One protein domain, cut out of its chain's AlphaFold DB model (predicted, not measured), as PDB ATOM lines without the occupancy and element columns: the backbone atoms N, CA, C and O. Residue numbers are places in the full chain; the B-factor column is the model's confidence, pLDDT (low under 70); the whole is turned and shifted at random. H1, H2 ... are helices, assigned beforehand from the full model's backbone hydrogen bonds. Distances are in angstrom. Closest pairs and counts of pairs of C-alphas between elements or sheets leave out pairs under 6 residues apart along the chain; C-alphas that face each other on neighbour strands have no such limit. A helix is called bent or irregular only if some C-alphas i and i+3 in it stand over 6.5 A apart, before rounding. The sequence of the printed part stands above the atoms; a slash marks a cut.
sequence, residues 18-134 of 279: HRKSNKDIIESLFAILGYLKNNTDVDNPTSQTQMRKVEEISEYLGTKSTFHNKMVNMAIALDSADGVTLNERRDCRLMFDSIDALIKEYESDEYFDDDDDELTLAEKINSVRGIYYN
ATOM      1  N   HIS A  18      -9.237  18.327   2.184       50.53
ATOM      2  CA  HIS A  18      -7.860  17.918   1.898       50.53
ATOM      3  C   HIS A  18      -7.819  16.787   0.866       50.53
ATOM      4  O   HIS A  18      -8.018  15.611   1.188       50.53
ATOM      5  N   ARG A  19      -7.561  17.135  -0.398       55.56
ATOM      6  CA  ARG A  19      -7.234  16.144  -1.417       55.56
ATOM      7  C   ARG A  19      -5.912  15.545  -0.954       55.56
ATOM      8  O   ARG A  19      -4.903  16.245  -0.983       55.56
ATOM      9  N   LYS A  20      -5.942  14.306  -0.443       63.31
ATOM     10  CA  LYS A  20      -4.727  13.609   0.000       63.31
ATOM     11  C   LYS A  20      -3.690  13.731  -1.103       63.31
ATOM     12  O   LYS A  20      -3.986  13.431  -2.262       63.31
ATOM     13  N   SER A  21      -2.516  14.234  -0.750       79.69
ATOM     14  CA  SER A  21      -1.438  14.367  -1.712       79.69
ATOM     15  C   SER A  21      -1.037  12.973  -2.205       79.69
ATOM     16  O   SER A  21      -1.237  11.973  -1.510       79.69
ATOM     17  N   ASN A  22      -0.441  12.879  -3.397       77.75
ATOM     18  CA  ASN A  22       0.084  11.597  -3.887       77.75
ATOM     19  C   ASN A  22       1.072  10.976  -2.888       77.75
ATOM     20  O   ASN A  22       1.117   9.757  -2.745       77.75
ATOM     21  N   LYS A  23       1.806  11.819  -2.149       82.00
ATOM     22  CA  LYS A  23       2.683  11.393  -1.059       82.00
ATOM     23  C   LYS A  23       1.900  10.675   0.046       82.00
ATOM     24  O   LYS A  23       2.292   9.576   0.412       82.00
ATOM     25  N   ASP A  24       0.777  11.226   0.502       85.31
ATOM     26  CA  ASP A  24      -0.042  10.630   1.575       85.31
ATOM     27  C   ASP A  24      -0.687   9.303   1.145       85.31
ATOM     28  O   ASP A  24      -0.922   8.408   1.960       85.31
ATOM     29  N   ILE A  25      -1.004   9.165  -0.148       87.19
ATOM     30  CA  ILE A  25      -1.513   7.911  -0.713       87.19
ATOM     31  C   ILE A  25      -0.409   6.853  -0.685       87.19
ATOM     32  O   ILE A  25      -0.641   5.763  -0.171       87.19
ATOM     33  N   ILE A  26       0.779   7.187  -1.191       90.12
ATOM     34  CA  ILE A  26       1.933   6.281  -1.231       90.12
ATOM     35  C   ILE A  26       2.345   5.869   0.184       90.12
ATOM     36  O   ILE A  26       2.491   4.680   0.454       90.12
ATOM     37  N   GLU A  27       2.466   6.827   1.101       92.38
ATOM     38  CA  GLU A  27       2.783   6.571   2.508       92.38
ATOM     39  C   GLU A  27       1.774   5.607   3.132       92.38
ATOM     40  O   GLU A  27       2.149   4.619   3.758       92.38
ATOM     41  N   SER A  28       0.487   5.829   2.870       93.38
ATOM     42  CA  SER A  28      -0.559   4.943   3.352       93.38
ATOM     43  C   SER A  28      -0.471   3.523   2.788       93.38
ATOM     44  O   SER A  28      -0.816   2.589   3.510       93.38
ATOM     45  N   LEU A  29      -0.071   3.350   1.527       94.62
ATOM     46  CA  LEU A  29       0.118   2.026   0.928       94.62
ATOM     47  C   LEU A  29       1.308   1.310   1.569       94.62
ATOM     48  O   LEU A  29       1.171   0.165   1.994       94.62
ATOM     49  N   PHE A  30       2.442   2.001   1.721       94.75
ATOM     50  CA  PHE A  30       3.629   1.446   2.372       94.75
ATOM     51  C   PHE A  30       3.382   1.086   3.835       94.75
ATOM     52  O   PHE A  30       3.811   0.020   4.269       94.75
ATOM     53  N   ALA A  31       2.661   1.925   4.581       96.25
ATOM     54  CA  ALA A  31       2.299   1.633   5.962       96.25
ATOM     55  C   ALA A  31       1.469   0.342   6.049       96.25
ATOM     56  O   ALA A  31       1.777  -0.543   6.848       96.25
ATOM     57  N   ILE A  32       0.445   0.198   5.194       96.56
ATOM     58  CA  ILE A  32      -0.416  -0.994   5.183       96.56
ATOM     59  C   ILE A  32       0.390  -2.230   4.786       96.56
ATOM     60  O   ILE A  32       0.309  -3.248   5.470       96.56
ATOM     61  N   LEU A  33       1.189  -2.146   3.721       95.69
ATOM     62  CA  LEU A  33       2.002  -3.265   3.253       95.69
ATOM     63  C   LEU A  33       3.042  -3.689   4.298       95.69
ATOM     64  O   LEU A  33       3.182  -4.880   4.563       95.69
ATOM     65  N   GLY A  34       3.728  -2.734   4.930       95.50
ATOM     66  CA  GLY A  34       4.691  -3.003   5.998       95.50
ATOM     67  C   GLY A  34       4.038  -3.663   7.211       95.50
ATOM     68  O   GLY A  34       4.568  -4.636   7.748       95.50
ATOM     69  N   TYR A  35       2.846  -3.200   7.601       96.62
ATOM     70  CA  TYR A  35       2.062  -3.851   8.646       96.62
ATOM     71  C   TYR A  35       1.727  -5.302   8.280       96.62
ATOM     72  O   TYR A  35       1.919  -6.190   9.111       96.62
ATOM     73  N   LEU A  36       1.250  -5.551   7.057       96.56
ATOM     74  CA  LEU A  36       0.884  -6.894   6.601       96.56
ATOM     75  C   LEU A  36       2.102  -7.819   6.534       96.56
ATOM     76  O   LEU A  36       2.036  -8.917   7.082       96.56
ATOM     77  N   LYS A  37       3.224  -7.363   5.956       95.38
ATOM     78  CA  LYS A  37       4.489  -8.117   5.925       95.38
ATOM     79  C   LYS A  37       4.882  -8.568   7.333       95.38
ATOM     80  O   LYS A  37       5.177  -9.737   7.547       95.38
ATOM     81  N   ASN A  38       4.813  -7.664   8.306       94.88
ATOM     82  CA  ASN A  38       5.299  -7.951   9.649       94.88
ATOM     83  C   ASN A  38       4.304  -8.721  10.520       94.88
ATOM     84  O   ASN A  38       4.744  -9.412  11.423       94.88
ATOM     85  N   ASN A  39       2.991  -8.607  10.311       95.31
ATOM     86  CA  ASN A  39       1.989  -9.103  11.272       95.31
ATOM     87  C   ASN A  39       1.026 -10.137  10.692       95.31
ATOM     88  O   ASN A  39       0.029 -10.460  11.329       95.31
ATOM     89  N   THR A  40       1.268 -10.618   9.475       96.00
ATOM     90  CA  THR A  40       0.411 -11.630   8.860       96.00
ATOM     91  C   THR A  40       1.232 -12.702   8.166       96.00
ATOM     92  O   THR A  40       2.349 -12.463   7.702       96.00
ATOM     93  N   ASP A  41       0.657 -13.894   8.115       93.88
ATOM     94  CA  ASP A  41       1.074 -15.013   7.279       93.88
ATOM     95  C   ASP A  41      -0.156 -15.888   6.991       93.88
ATOM     96  O   ASP A  41      -1.259 -15.575   7.446       93.88
ATOM     97  N   VAL A  42       0.019 -16.971   6.234       90.50
ATOM     98  CA  VAL A  42      -1.078 -17.878   5.853       90.50
ATOM     99  C   VAL A  42      -1.849 -18.443   7.056       90.50
ATOM    100  O   VAL A  42      -3.060 -18.638   6.966       90.50
ATOM    101  N   ASP A  43      -1.179 -18.650   8.192       89.88
ATOM    102  CA  ASP A  43      -1.794 -19.182   9.413       89.88
ATOM    103  C   ASP A  43      -2.396 -18.069  10.287       89.88
ATOM    104  O   ASP A  43      -3.226 -18.331  11.159       89.88
ATOM    105  N   ASN A  44      -1.977 -16.819  10.067       93.56
ATOM    106  CA  ASN A  44      -2.365 -15.644  10.844       93.56
ATOM    107  C   ASN A  44      -2.880 -14.520   9.923       93.56
ATOM    108  O   ASN A  44      -2.252 -13.459   9.824       93.56
ATOM    109  N   PRO A  45      -4.018 -14.721   9.231       95.75
ATOM    110  CA  PRO A  45      -4.610 -13.687   8.395       95.75
ATOM    111  C   PRO A  45      -5.311 -12.603   9.225       95.75
ATOM    112  O   PRO A  45      -5.709 -12.799  10.376       95.75
ATOM    113  N   THR A  46      -5.537 -11.449   8.599       95.94
ATOM    114  CA  THR A  46      -6.218 -10.297   9.197       95.94
ATOM    115  C   THR A  46      -7.392  -9.795   8.348       95.94
ATOM    116  O   THR A  46      -7.758 -10.343   7.306       95.94
ATOM    117  N   SER A  47      -8.026  -8.725   8.813       94.81
ATOM    118  CA  SER A  47      -9.118  -8.029   8.138       94.81
ATOM    119  C   SER A  47      -9.057  -6.539   8.448       94.81
ATOM    120  O   SER A  47      -8.506  -6.132   9.471       94.81
ATOM    121  N   GLN A  48      -9.716  -5.714   7.630       95.00
ATOM    122  CA  GLN A  48      -9.810  -4.275   7.899       95.00
ATOM    123  C   GLN A  48     -10.308  -3.981   9.325       95.00
ATOM    124  O   GLN A  48      -9.819  -3.070   9.985       95.00
ATOM    125  N   THR A  49     -11.274  -4.760   9.819       94.38
ATOM    126  CA  THR A  49     -11.835  -4.599  11.166       94.38
ATOM    127  C   THR A  49     -10.814  -4.899  12.261       94.38
ATOM    128  O   THR A  49     -10.808  -4.212  13.279       94.38
ATOM    129  N   GLN A  50      -9.959  -5.909  12.077       94.69
ATOM    130  CA  GLN A  50      -8.872  -6.209  13.014       94.69
ATOM    131  C   GLN A  50      -7.794  -5.124  12.957       94.69
ATOM    132  O   GLN A  50      -7.427  -4.591  13.998       94.69
ATOM    133  N   MET A  51      -7.379  -4.721  11.754       95.62
ATOM    134  CA  MET A  51      -6.378  -3.667  11.556       95.62
ATOM    135  C   MET A  51      -6.822  -2.322  12.145       95.62
ATOM    136  O   MET A  51      -6.006  -1.591  12.687       95.62
ATOM    137  N   ARG A  52      -8.123  -1.996  12.120       95.25
ATOM    138  CA  ARG A  52      -8.658  -0.768  12.746       95.25
ATOM    139  C   ARG A  52      -8.446  -0.691  14.255       95.25
ATOM    140  O   ARG A  52      -8.542   0.401  14.801       95.25
ATOM    141  N   LYS A  53      -8.229  -1.825  14.925       95.94
ATOM    142  CA  LYS A  53      -7.964  -1.869  16.370       95.94
ATOM    143  C   LYS A  53      -6.507  -1.554  16.709       95.94
ATOM    144  O   LYS A  53      -6.205  -1.389  17.883       95.94
ATOM    145  N   VAL A  54      -5.630  -1.513  15.709       95.19
ATOM    146  CA  VAL A  54      -4.206  -1.215  15.860       95.19
ATOM    147  C   VAL A  54      -4.005   0.275  15.613       95.19
ATOM    148  O   VAL A  54      -4.320   0.770  14.528       95.19
ATOM    149  N   GLU A  55      -3.532   0.988  16.633       93.06
ATOM    150  CA  GLU A  55      -3.428   2.450  16.641       93.06
ATOM    151  C   GLU A  55      -2.567   2.942  15.472       93.06
ATOM    152  O   GLU A  55      -3.017   3.777  14.686       93.06
ATOM    153  N   GLU A  56      -1.415   2.301  15.275       92.44
ATOM    154  CA  GLU A  56      -0.363   2.663  14.326       92.44
ATOM    155  C   GLU A  56      -0.793   2.584  12.856       92.44
ATOM    156  O   GLU A  56      -0.199   3.248  12.011       92.44
ATOM    157  N   ILE A  57      -1.807   1.772  12.525       94.62
ATOM    158  CA  ILE A  57      -2.262   1.600  11.135       94.62
ATOM    159  C   ILE A  57      -3.664   2.149  10.869       94.62
ATOM    160  O   ILE A  57      -4.044   2.352   9.713       94.62
ATOM    161  N   SER A  58      -4.443   2.401  11.923       92.94
ATOM    162  CA  SER A  58      -5.871   2.722  11.832       92.94
ATOM    163  C   SER A  58      -6.181   3.919  10.919       92.94
ATOM    164  O   SER A  58      -7.137   3.863  10.135       92.94
ATOM    165  N   GLU A  59      -5.350   4.964  10.955       91.94
ATOM    166  CA  GLU A  59      -5.504   6.192  10.163       91.94
ATOM    167  C   GLU A  59      -5.230   5.998   8.663       91.94
ATOM    168  O   GLU A  59      -5.828   6.665   7.804       91.94
ATOM    169  N   TYR A  60      -4.392   5.019   8.322       93.56
ATOM    170  CA  TYR A  60      -4.009   4.722   6.947       93.56
ATOM    171  C   TYR A  60      -5.080   3.902   6.211       93.56
ATOM    172  O   TYR A  60      -5.178   3.960   4.984       93.56
ATOM    173  N   LEU A  61      -5.966   3.193   6.917       92.19
ATOM    174  CA  LEU A  61      -6.948   2.298   6.286       92.19
ATOM    175  C   LEU A  61      -7.992   3.047   5.441       92.19
ATOM    176  O   LEU A  61      -8.392   2.569   4.381       92.19
ATOM    177  N   GLY A  62      -8.425   4.237   5.867       90.62
ATOM    178  CA  GLY A  62      -9.506   4.979   5.204       90.62
ATOM    179  C   GLY A  62     -10.878   4.310   5.366       90.62
ATOM    180  O   GLY A  62     -11.132   3.638   6.364       90.62
ATOM    181  N   THR A  63     -11.795   4.510   4.414       91.38
ATOM    182  CA  THR A  63     -13.136   3.884   4.420       91.38
ATOM    183  C   THR A  63     -13.091   2.423   3.950       91.38
ATOM    184  O   THR A  63     -12.042   1.931   3.537       91.38
ATOM    185  N   LYS A  64     -14.224   1.705   3.983       89.75
ATOM    186  CA  LYS A  64     -14.320   0.348   3.410       89.75
ATOM    187  C   LYS A  64     -13.927   0.327   1.925       89.75
ATOM    188  O   LYS A  64     -13.074  -0.462   1.547       89.75
ATOM    189  N   SER A  65     -14.495   1.228   1.117       87.25
ATOM    190  CA  SER A  65     -14.203   1.324  -0.324       87.25
ATOM    191  C   SER A  65     -12.757   1.756  -0.591       87.25
ATOM    192  O   SER A  65     -12.071   1.151  -1.409       87.25
ATOM    193  N   THR A  66     -12.246   2.744   0.151       89.50
ATOM    194  CA  THR A  66     -10.851   3.185  -0.004       89.50
ATOM    195  C   THR A  66      -9.865   2.062   0.306       89.50
ATOM    196  O   THR A  66      -8.905   1.874  -0.432       89.50
ATOM    197  N   PHE A  67     -10.089   1.321   1.391       92.12
ATOM    198  CA  PHE A  67      -9.251   0.185   1.756       92.12
ATOM    199  C   PHE A  67      -9.326  -0.924   0.713       92.12
ATOM    200  O   PHE A  67      -8.290  -1.404   0.280       92.12
ATOM    201  N   HIS A  68     -10.536  -1.270   0.269       90.00
ATOM    202  CA  HIS A  68     -10.757  -2.248  -0.794       90.00
ATOM    203  C   HIS A  68      -9.908  -1.940  -2.031       90.00
ATOM    204  O   HIS A  68      -9.077  -2.753  -2.420       90.00
ATOM    205  N   ASN A  69     -10.015  -0.718  -2.559       87.44
ATOM    206  CA  ASN A  69      -9.251  -0.297  -3.736       87.44
ATOM    207  C   ASN A  69      -7.737  -0.330  -3.495       87.44
ATOM    208  O   ASN A  69      -6.985  -0.734  -4.375       87.44
ATOM    209  N   LYS A  70      -7.270   0.061  -2.300       91.56
ATOM    210  CA  LYS A  70      -5.845  -0.034  -1.944       91.56
ATOM    211  C   LYS A  70      -5.347  -1.474  -1.997       91.56
ATOM    212  O   LYS A  70      -4.282  -1.710  -2.546       91.56
ATOM    213  N   MET A  71      -6.103  -2.413  -1.433       91.25
ATOM    214  CA  MET A  71      -5.720  -3.824  -1.387       91.25
ATOM    215  C   MET A  71      -5.640  -4.438  -2.783       91.25
ATOM    216  O   MET A  71      -4.640  -5.074  -3.103       91.25
ATOM    217  N   VAL A  72      -6.650  -4.190  -3.619       86.44
ATOM    218  CA  VAL A  72      -6.681  -4.669  -5.008       86.44
ATOM    219  C   VAL A  72      -5.515  -4.086  -5.806       86.44
ATOM    220  O   VAL A  72      -4.748  -4.833  -6.403       86.44
ATOM    221  N   ASN A  73      -5.314  -2.766  -5.742       86.00
ATOM    222  CA  ASN A  73      -4.225  -2.109  -6.466       86.00
ATOM    223  C   ASN A  73      -2.843  -2.571  -5.988       86.00
ATOM    224  O   ASN A  73      -1.939  -2.702  -6.806       86.00
ATOM    225  N   MET A  74      -2.662  -2.823  -4.685       89.88
ATOM    226  CA  MET A  74      -1.404  -3.368  -4.168       89.88
ATOM    227  C   MET A  74      -1.154  -4.790  -4.657       89.88
ATOM    228  O   MET A  74      -0.029  -5.078  -5.041       89.88
ATOM    229  N   ALA A  75      -2.168  -5.659  -4.663       86.88
ATOM    230  CA  ALA A  75      -2.009  -7.025  -5.158       86.88
ATOM    231  C   ALA A  75      -1.598  -7.029  -6.636       86.88
ATOM    232  O   ALA A  75      -0.593  -7.633  -6.991       86.88
ATOM    233  N   ILE A  76      -2.285  -6.242  -7.472       80.62
ATOM    234  CA  ILE A  76      -1.930  -6.091  -8.890       80.62
ATOM    235  C   ILE A  76      -0.503  -5.545  -9.040       80.62
ATOM    236  O   ILE A  76       0.286  -6.089  -9.804       80.62
ATOM    237  N   ALA A  77      -0.139  -4.500  -8.293       85.31
ATOM    238  CA  ALA A  77       1.183  -3.881  -8.401       85.31
ATOM    239  C   ALA A  77       2.335  -4.777  -7.915       85.31
ATOM    240  O   ALA A  77       3.465  -4.602  -8.362       85.31
ATOM    241  N   LEU A  78       2.078  -5.693  -6.977       84.38
ATOM    242  CA  LEU A  78       3.083  -6.630  -6.470       84.38
ATOM    243  C   LEU A  78       3.272  -7.835  -7.393       84.38
ATOM    244  O   LEU A  78       4.386  -8.349  -7.487       84.38
ATOM    245  N   ASP A  79       2.198  -8.266  -8.054       78.38
ATOM    246  CA  ASP A  79       2.135  -9.569  -8.716       78.38
ATOM    247  C   ASP A  79       1.995  -9.487 -10.239       78.38
ATOM    248  O   ASP A  79       2.017 -10.520 -10.904       78.38
ATOM    249  N   SER A  80       1.898  -8.278 -10.799       69.50
ATOM    250  CA  SER A  80       1.926  -8.046 -12.238       69.50
ATOM    251  C   SER A  80       3.232  -7.378 -12.662       69.50
ATOM    252  O   SER A  80       3.428  -6.174 -12.493       69.50
ATOM    253  N   ALA A  81       4.152  -8.178 -13.208       59.56
ATOM    254  CA  ALA A  81       5.464  -7.706 -13.662       59.56
ATOM    255  C   ALA A  81       5.381  -6.804 -14.910       59.56
ATOM    256  O   ALA A  81       6.250  -5.958 -15.121       59.56
ATOM    257  N   ASP A  82       4.341  -6.981 -15.727       60.31
ATOM    258  CA  ASP A  82       4.085  -6.266 -16.982       60.31
ATOM    259  C   ASP A  82       2.785  -5.435 -16.963       60.31
ATOM    260  O   ASP A  82       2.520  -4.696 -17.910       60.31
ATOM    261  N   GLY A  83       1.996  -5.512 -15.887       55.34
ATOM    262  CA  GLY A  83       0.675  -4.885 -15.775       55.34
ATOM    263  C   GLY A  83      -0.453  -5.659 -16.473       55.34
ATOM    264  O   GLY A  83      -1.585  -5.175 -16.472       55.34
ATOM    265  N   VAL A  84      -0.151  -6.816 -17.076       54.25
ATOM    266  CA  VAL A  84      -1.050  -7.566 -17.971       54.25
ATOM    267  C   VAL A  84      -1.249  -9.009 -17.516       54.25
ATOM    268  O   VAL A  84      -2.312  -9.558 -17.751       54.25
ATOM    269  N   THR A  85      -0.283  -9.616 -16.827       59.16
ATOM    270  CA  THR A  85      -0.391 -10.994 -16.326       59.16
ATOM    271  C   THR A  85      -0.178 -11.006 -14.816       59.16
ATOM    272  O   THR A  85       0.710 -10.310 -14.320       59.16
ATOM    273  N   LEU A  86      -0.981 -11.771 -14.072       63.16
ATOM    274  CA  LEU A  86      -0.727 -12.033 -12.651       63.16
ATOM    275  C   LEU A  86       0.110 -13.301 -12.489       63.16
ATOM    276  O   LEU A  86      -0.055 -14.265 -13.234       63.16
ATOM    277  N   ASN A  87       1.001 -13.298 -11.500       66.62
ATOM    278  CA  ASN A  87       1.748 -14.492 -11.122       66.62
ATOM    279  C   ASN A  87       0.812 -15.650 -10.717       66.62
ATOM    280  O   ASN A  87      -0.310 -15.433 -10.256       66.62
ATOM    281  N   GLU A  88       1.308 -16.890 -10.813       68.81
ATOM    282  CA  GLU A  88       0.621 -18.047 -10.233       68.81
ATOM    283  C   GLU A  88       0.313 -17.783  -8.751       68.81
ATOM    284  O   GLU A  88       1.119 -17.191  -8.033       68.81
ATOM    285  N   ARG A  89      -0.819 -18.292  -8.247       70.69
ATOM    286  CA  ARG A  89      -1.286 -18.074  -6.860       70.69
ATOM    287  C   ARG A  89      -0.203 -18.246  -5.783       70.69
ATOM    288  O   ARG A  89      -0.239 -17.568  -4.761       70.69
ATOM    289  N   ARG A  90       0.737 -19.179  -5.984       68.12
ATOM    290  CA  ARG A  90       1.847 -19.449  -5.050       68.12
ATOM    291  C   ARG A  90       2.855 -18.301  -4.946       68.12
ATOM    292  O   ARG A  90       3.496 -18.160  -3.908       68.12
ATOM    293  N   ASP A  91       2.970 -17.504  -5.997       74.06
ATOM    294  CA  ASP A  91       3.932 -16.419  -6.147       74.06
ATOM    295  C   ASP A  91       3.305 -15.050  -5.843       74.06
ATOM    296  O   ASP A  91       4.037 -14.079  -5.636       74.06
ATOM    297  N   CYS A  92       1.969 -14.981  -5.741       84.62
ATOM    298  CA  CYS A  92       1.255 -13.785  -5.309       84.62
ATOM    299  C   CYS A  92       1.663 -13.374  -3.892       84.62
ATOM    300  O   CYS A  92       1.623 -14.194  -2.972       84.62
ATOM    301  N   ARG A  93       2.034 -12.107  -3.688       89.88
ATOM    302  CA  ARG A  93       2.542 -11.585  -2.407       89.88
ATOM    303  C   ARG A  93       1.456 -11.140  -1.454       89.88
ATOM    304  O   ARG A  93       1.650 -11.225  -0.241       89.88
ATOM    305  N   LEU A  94       0.334 -10.660  -1.972       91.81
ATOM    306  CA  LEU A  94      -0.755 -10.156  -1.151       91.81
ATOM    307  C   LEU A  94      -2.010 -10.982  -1.381       91.81
ATOM    308  O   LEU A  94      -2.629 -10.877  -2.427       91.81
ATOM    309  N   MET A  95      -2.406 -11.764  -0.383       90.56
ATOM    310  CA  MET A  95      -3.479 -12.749  -0.502       90.56
ATOM    311  C   MET A  95      -4.737 -12.304   0.248       90.56
ATOM    312  O   MET A  95      -4.646 -11.661   1.295       90.56
ATOM    313  N   PHE A  96      -5.912 -12.647  -0.286       90.94
ATOM    314  CA  PHE A  96      -7.230 -12.462   0.340       90.94
ATOM    315  C   PHE A  96      -8.277 -13.383  -0.311       90.94
ATOM    316  O   PHE A  96      -8.084 -13.848  -1.431       90.94
ATOM    317  N   ASP A  97      -9.408 -13.616   0.363       84.81
ATOM    318  CA  ASP A  97     -10.415 -14.643   0.023       84.81
ATOM    319  C   ASP A  97     -10.903 -14.639  -1.441       84.81
ATOM    320  O   ASP A  97     -11.333 -15.666  -1.957       84.81
ATOM    321  N   SER A  98     -10.900 -13.483  -2.109       82.00
ATOM    322  CA  SER A  98     -11.397 -13.316  -3.485       82.00
ATOM    323  C   SER A  98     -10.293 -13.087  -4.525       82.00
ATOM    324  O   SER A  98     -10.601 -12.679  -5.642       82.00
ATOM    325  N   ILE A  99      -9.024 -13.351  -4.192       80.38
ATOM    326  CA  ILE A  99      -7.913 -13.178  -5.140       80.38
ATOM    327  C   ILE A  99      -7.948 -14.193  -6.288       80.38
ATOM    328  O   ILE A  99      -7.537 -13.884  -7.397       80.38
ATOM    329  N   ASP A 100      -8.527 -15.374  -6.075       77.56
ATOM    330  CA  ASP A 100      -8.639 -16.389  -7.129       77.56
ATOM    331  C   ASP A 100      -9.543 -15.928  -8.287       77.56
ATOM    332  O   ASP A 100      -9.341 -16.331  -9.429       77.56
ATOM    333  N   ALA A 101     -10.534 -15.068  -8.012       74.31
ATOM    334  CA  ALA A 101     -11.359 -14.451  -9.053       74.31
ATOM    335  C   ALA A 101     -10.564 -13.420  -9.866       74.31
ATOM    336  O   ALA A 101     -10.759 -13.308 -11.068       74.31
ATOM    337  N   LEU A 102      -9.642 -12.712  -9.208       72.50
ATOM    338  CA  LEU A 102      -8.737 -11.761  -9.841       72.50
ATOM    339  C   LEU A 102      -7.755 -12.473 -10.783       72.50
ATOM    340  O   LEU A 102      -7.587 -12.049 -11.918       72.50
ATOM    341  N   ILE A 103      -7.152 -13.573 -10.327       73.38
ATOM    342  CA  ILE A 103      -6.205 -14.373 -11.119       73.38
ATOM    343  C   ILE A 103      -6.887 -14.933 -12.375       73.38
ATOM    344  O   ILE A 103      -6.375 -14.759 -13.475       73.38
ATOM    345  N   LYS A 104      -8.079 -15.529 -12.228       74.62
ATOM    346  CA  LYS A 104      -8.826 -16.122 -13.350       74.62
ATOM    347  C   LYS A 104      -9.211 -15.126 -14.441       74.62
ATOM    348  O   LYS A 104      -9.230 -15.505 -15.604       74.62
ATOM    349  N   GLU A 105      -9.534 -13.889 -14.071       69.56
ATOM    350  CA  GLU A 105      -9.888 -12.845 -15.039       69.56
ATOM    351  C   GLU A 105      -8.702 -12.528 -15.962       69.56
ATOM    352  O   GLU A 105      -8.860 -12.445 -17.175       69.56
ATOM    353  N   TYR A 106      -7.496 -12.430 -15.396       65.31
ATOM    354  CA  TYR A 106      -6.270 -12.179 -16.159       65.31
ATOM    355  C   TYR A 106      -5.773 -13.389 -16.958       65.31
ATOM    356  O   TYR A 106      -5.047 -13.214 -17.930       65.31
ATOM    357  N   GLU A 107      -6.143 -14.608 -16.560       67.19
ATOM    358  CA  GLU A 107      -5.864 -15.827 -17.331       67.19
ATOM    359  C   GLU A 107      -6.813 -16.005 -18.529       67.19
ATOM    360  O   GLU A 107      -6.556 -16.847 -19.391       67.19
ATOM    361  N   SER A 108      -7.926 -15.264 -18.588       62.59
ATOM    362  CA  SER A 108      -8.885 -15.386 -19.686       62.59
ATOM    363  C   SER A 108      -8.422 -14.598 -20.919       62.59
ATOM    364  O   SER A 108      -8.412 -13.373 -20.925       62.59
ATOM    365  N   ASP A 109      -8.064 -15.311 -21.992       53.16
ATOM    366  CA  ASP A 109      -7.703 -14.752 -23.312       53.16
ATOM    367  C   ASP A 109      -8.921 -14.182 -24.088       53.16
ATOM    368  O   ASP A 109      -8.883 -14.032 -25.315       53.16
ATOM    369  N   GLU A 110     -10.049 -13.921 -23.420       54.06
ATOM    370  CA  GLU A 110     -11.245 -13.406 -24.087       54.06
ATOM    371  C   GLU A 110     -11.024 -11.932 -24.459       54.06
ATOM    372  O   GLU A 110     -10.992 -11.043 -23.614       54.06
ATOM    373  N   TYR A 111     -10.836 -11.679 -25.760       49.16
ATOM    374  CA  TYR A 111     -10.849 -10.337 -26.337       49.16
ATOM    375  C   TYR A 111     -12.182  -9.665 -25.992       49.16
ATOM    376  O   TYR A 111     -13.224 -10.057 -26.516       49.16
ATOM    377  N   PHE A 112     -12.138  -8.670 -25.110       50.62
ATOM    378  CA  PHE A 112     -13.293  -7.860 -24.744       50.62
ATOM    379  C   PHE A 112     -13.878  -7.184 -25.996       50.62
ATOM    380  O   PHE A 112     -13.182  -6.435 -26.684       50.62
ATOM    381  N   ASP A 113     -15.148  -7.464 -26.307       50.38
ATOM    382  CA  ASP A 113     -15.944  -6.608 -27.189       50.38
ATOM    383  C   ASP A 113     -16.150  -5.272 -26.448       50.38
ATOM    384  O   ASP A 113     -16.686  -5.255 -25.342       50.38
ATOM    385  N   ASP A 114     -15.708  -4.162 -27.051       53.72
ATOM    386  CA  ASP A 114     -15.618  -2.795 -26.486       53.72
ATOM    387  C   ASP A 114     -16.959  -2.160 -26.008       53.72
ATOM    388  O   ASP A 114     -16.996  -0.972 -25.683       53.72
ATOM    389  N   ASP A 115     -18.070  -2.902 -25.972       54.56
ATOM    390  CA  ASP A 115     -19.434  -2.344 -25.984       54.56
ATOM    391  C   ASP A 115     -20.319  -2.642 -24.752       54.56
ATOM    392  O   ASP A 115     -21.523  -2.390 -24.815       54.56
ATOM    393  N   ASP A 116     -19.788  -3.095 -23.610       52.31
ATOM    394  CA  ASP A 116     -20.596  -3.212 -22.378       52.31
ATOM    395  C   ASP A 116     -19.971  -2.480 -21.182       52.31
ATOM    396  O   ASP A 116     -18.752  -2.398 -21.058       52.31
ATOM    397  N   ASP A 117     -20.825  -1.923 -20.314       54.47
ATOM    398  CA  ASP A 117     -20.489  -1.191 -19.082       54.47
ATOM    399  C   ASP A 117     -19.669  -2.075 -18.115       54.47
ATOM    400  O   ASP A 117     -20.180  -2.634 -17.137       54.47
ATOM    401  N   GLU A 118     -18.383  -2.246 -18.411       55.75
ATOM    402  CA  GLU A 118     -17.536  -3.214 -17.740       55.75
ATOM    403  C   GLU A 118     -17.181  -2.725 -16.332       55.75
ATOM    404  O   GLU A 118     -16.510  -1.708 -16.134       55.75
ATOM    405  N   LEU A 119     -17.651  -3.465 -15.325       54.47
ATOM    406  CA  LEU A 119     -17.246  -3.269 -13.938       54.47
ATOM    407  C   LEU A 119     -15.718  -3.290 -13.850       54.47
ATOM    408  O   LEU A 119     -15.070  -4.240 -14.295       54.47
ATOM    409  N   THR A 120     -15.143  -2.278 -13.208       63.41
ATOM    410  CA  THR A 120     -13.720  -2.257 -12.889       63.41
ATOM    411  C   THR A 120     -13.348  -3.524 -12.125       63.41
ATOM    412  O   THR A 120     -14.126  -4.094 -11.360       63.41
ATOM    413  N   LEU A 121     -12.110  -3.969 -12.274       61.66
ATOM    414  CA  LEU A 121     -11.600  -5.164 -11.606       61.66
ATOM    415  C   LEU A 121     -11.778  -5.131 -10.071       61.66
ATOM    416  O   LEU A 121     -12.042  -6.147  -9.428       61.66
ATOM    417  N   ALA A 122     -11.714  -3.934  -9.479       61.19
ATOM    418  CA  ALA A 122     -12.027  -3.710  -8.072       61.19
ATOM    419  C   ALA A 122     -13.509  -3.963  -7.741       61.19
ATOM    420  O   ALA A 122     -13.812  -4.410  -6.639       61.19
ATOM    421  N   GLU A 123     -14.427  -3.715  -8.672       66.06
ATOM    422  CA  GLU A 123     -15.861  -3.986  -8.532       66.06
ATOM    423  C   GLU A 123     -16.206  -5.472  -8.722       66.06
ATOM    424  O   GLU A 123     -17.161  -5.942  -8.108       66.06
ATOM    425  N   LYS A 124     -15.400  -6.236  -9.479       67.69
ATOM    426  CA  LYS A 124     -15.535  -7.704  -9.605       67.69
ATOM    427  C   LYS A 124     -15.121  -8.444  -8.314       67.69
ATOM    428  O   LYS A 124     -15.628  -9.528  -8.012       67.69
ATOM    429  N   ILE A 125     -14.240  -7.854  -7.500       74.31
ATOM    430  CA  ILE A 125     -13.807  -8.424  -6.213       74.31
ATOM    431  C   ILE A 125     -14.847  -8.122  -5.127       74.31
ATOM    432  O   ILE A 125     -14.957  -7.012  -4.615       74.31
ATOM    433  N   ASN A 126     -15.575  -9.153  -4.702       72.06
ATOM    434  CA  ASN A 126     -16.688  -9.004  -3.758       72.06
ATOM    435  C   ASN A 126     -16.262  -8.829  -2.287       72.06
ATOM    436  O   ASN A 126     -17.035  -8.316  -1.468       72.06
ATOM    437  N   SER A 127     -15.061  -9.281  -1.905       79.69
ATOM    438  CA  SER A 127     -14.609  -9.240  -0.511       79.69
ATOM    439  C   SER A 127     -13.088  -9.229  -0.367       79.69
ATOM    440  O   SER A 127     -12.393 -10.091  -0.894       79.69
ATOM    441  N   VAL A 128     -12.583  -8.307   0.457       85.50
ATOM    442  CA  VAL A 128     -11.190  -8.288   0.923       85.50
ATOM    443  C   VAL A 128     -11.160  -8.659   2.409       85.50
ATOM    444  O   VAL A 128     -11.282  -7.814   3.302       85.50
ATOM    445  N   ARG A 129     -11.088  -9.968   2.659       87.25
ATOM    446  CA  ARG A 129     -10.997 -10.634   3.970       87.25
ATOM    447  C   ARG A 129      -9.965 -11.763   3.880       87.25
ATOM    448  O   ARG A 129      -9.515 -12.063   2.779       87.25
ATOM    449  N   GLY A 130      -9.559 -12.315   5.025       92.25
ATOM    450  CA  GLY A 130      -8.507 -13.335   5.056       92.25
ATOM    451  C   GLY A 130      -7.181 -12.789   4.528       92.25
ATOM    452  O   GLY A 130      -6.503 -13.449   3.755       92.25
ATOM    453  N   ILE A 131      -6.862 -11.538   4.872       95.25
ATOM    454  CA  ILE A 131      -5.759 -10.791   4.272       95.25
ATOM    455  C   ILE A 131      -4.448 -11.255   4.888       95.25
ATOM    456  O   ILE A 131      -4.292 -11.156   6.106       95.25
ATOM    457  N   TYR A 132      -3.489 -11.678   4.073       95.31
ATOM    458  CA  TYR A 132      -2.143 -11.965   4.556       95.31
ATOM    459  C   TYR A 132      -1.066 -11.676   3.513       95.31
ATOM    460  O   TYR A 132      -1.318 -11.665   2.308       95.31
ATOM    461  N   TYR A 133       0.150 -11.442   4.000       94.69
ATOM    462  CA  TYR A 133       1.345 -11.375   3.174       94.69
ATOM    463  C   TYR A 133       1.920 -12.781   2.979       94.69
ATOM    464  O   TYR A 133       2.230 -13.485   3.944       94.69
ATOM    465  N   ASN A 134       2.047 -13.201   1.725       92.19
ATOM    466  CA  ASN A 134       2.636 -14.477   1.350       92.19
ATOM    467  C   ASN A 134       4.164 -14.336   1.274       92.19
ATOM    468  O   ASN A 134       4.740 -13.835   0.297       92.19
TER     469      ASN A 134
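This is residues 18 to 134 of the 279 residues of an uncharacterized protein of Ruminococcus sp. AM28-13 (UniProt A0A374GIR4). The longest helix, H1, has H3 packed on it, and H2 packs on H3; H4 runs through the middle, between this cluster on one side and the smaller pair H5 and H6 on the other. The body is well gathered, but a loop, residues 108 to 120, sticks out beyond H5 and H6, and residues 18 to 23 stick out where the printed part begins. The printed part has 117 residues, with six named helices, H1 to H6 in order along the chain, and no named strand. The class is all helix, though under half of the residues, 58 of 117, are in named elements. The whole is compact, with a radius of gyration of the C-alphas of 14.8 A, and spans 46 by 38 by 24 A.

H1, residues 22 to 39, is 25.7 A long, from C-alpha 22 at (0.084, 11.597, -3.887) to C-alpha 39 at (1.989, -9.103, 11.272). H4, residues 64 to 79, is 22.7 A long. H5, residues 99 to 107, is 12.6 A long, and H3, residues 55 to 61, is 10.9 A long. H2, residues 48 to 51, and H6, residues 121 to 124, have four residues each; H6 ends at C-alpha 124, (-15.535, -7.704, -9.605). H3 is irregular: C-alphas 56 and 59 are 7.5 A apart.

H1 touches H3 with residues 28 to 35 alone; the closest C-alphas are those of Ser 28 and Tyr 60, 5.0 A apart. They run opposite ways at a steep tilt of 52 degrees. H2 touches H3, closest at the C-alphas of Met 51 and Ser 58, 6.4 A. H1 and H4 are close but not clearly touching, about perpendicular at 76 degrees, with the C-alphas of Leu 29 and Lys 70 closest at 6.9 A. H4 only just touches H6, with residues 68 to 72 alone and 3 pairs of C-alphas within 8 A, the closest being Asn 69 and Ala 122, 6.2 A. H5 also only just touches H6, with 3 such pairs, the closest being Leu 102 and Leu 121, 7.4 A. H4 and H5 are near each other. H1, H2 and H3 are each apart from H5 and H6. Every O i to N i+4 pair is within hydrogen-bond range in H1, H4 and H5; H3 has 1 of 3, beside 3 of 4 O i to N i+3 pairs, and H2 and H6 are too short for an O i to N i+4 pair.

The two C-alphas farthest apart, those of Glu 55 and Asp 113, are 46.5 A apart. Without the stretches that stand free, the body has 98 residues and spans 39 by 28 by 23 A. Residues 94 to 95 pair with residues 132 to 133, antiparallel. The links H4 to H5, 19 residues, and H5 to H6, 13 residues, are long. The printed part has no cut. The mean pLDDT of the printed part is 80.6; residues 18 to 20, 80 to 88, 90 and 105 to 124 are under 70.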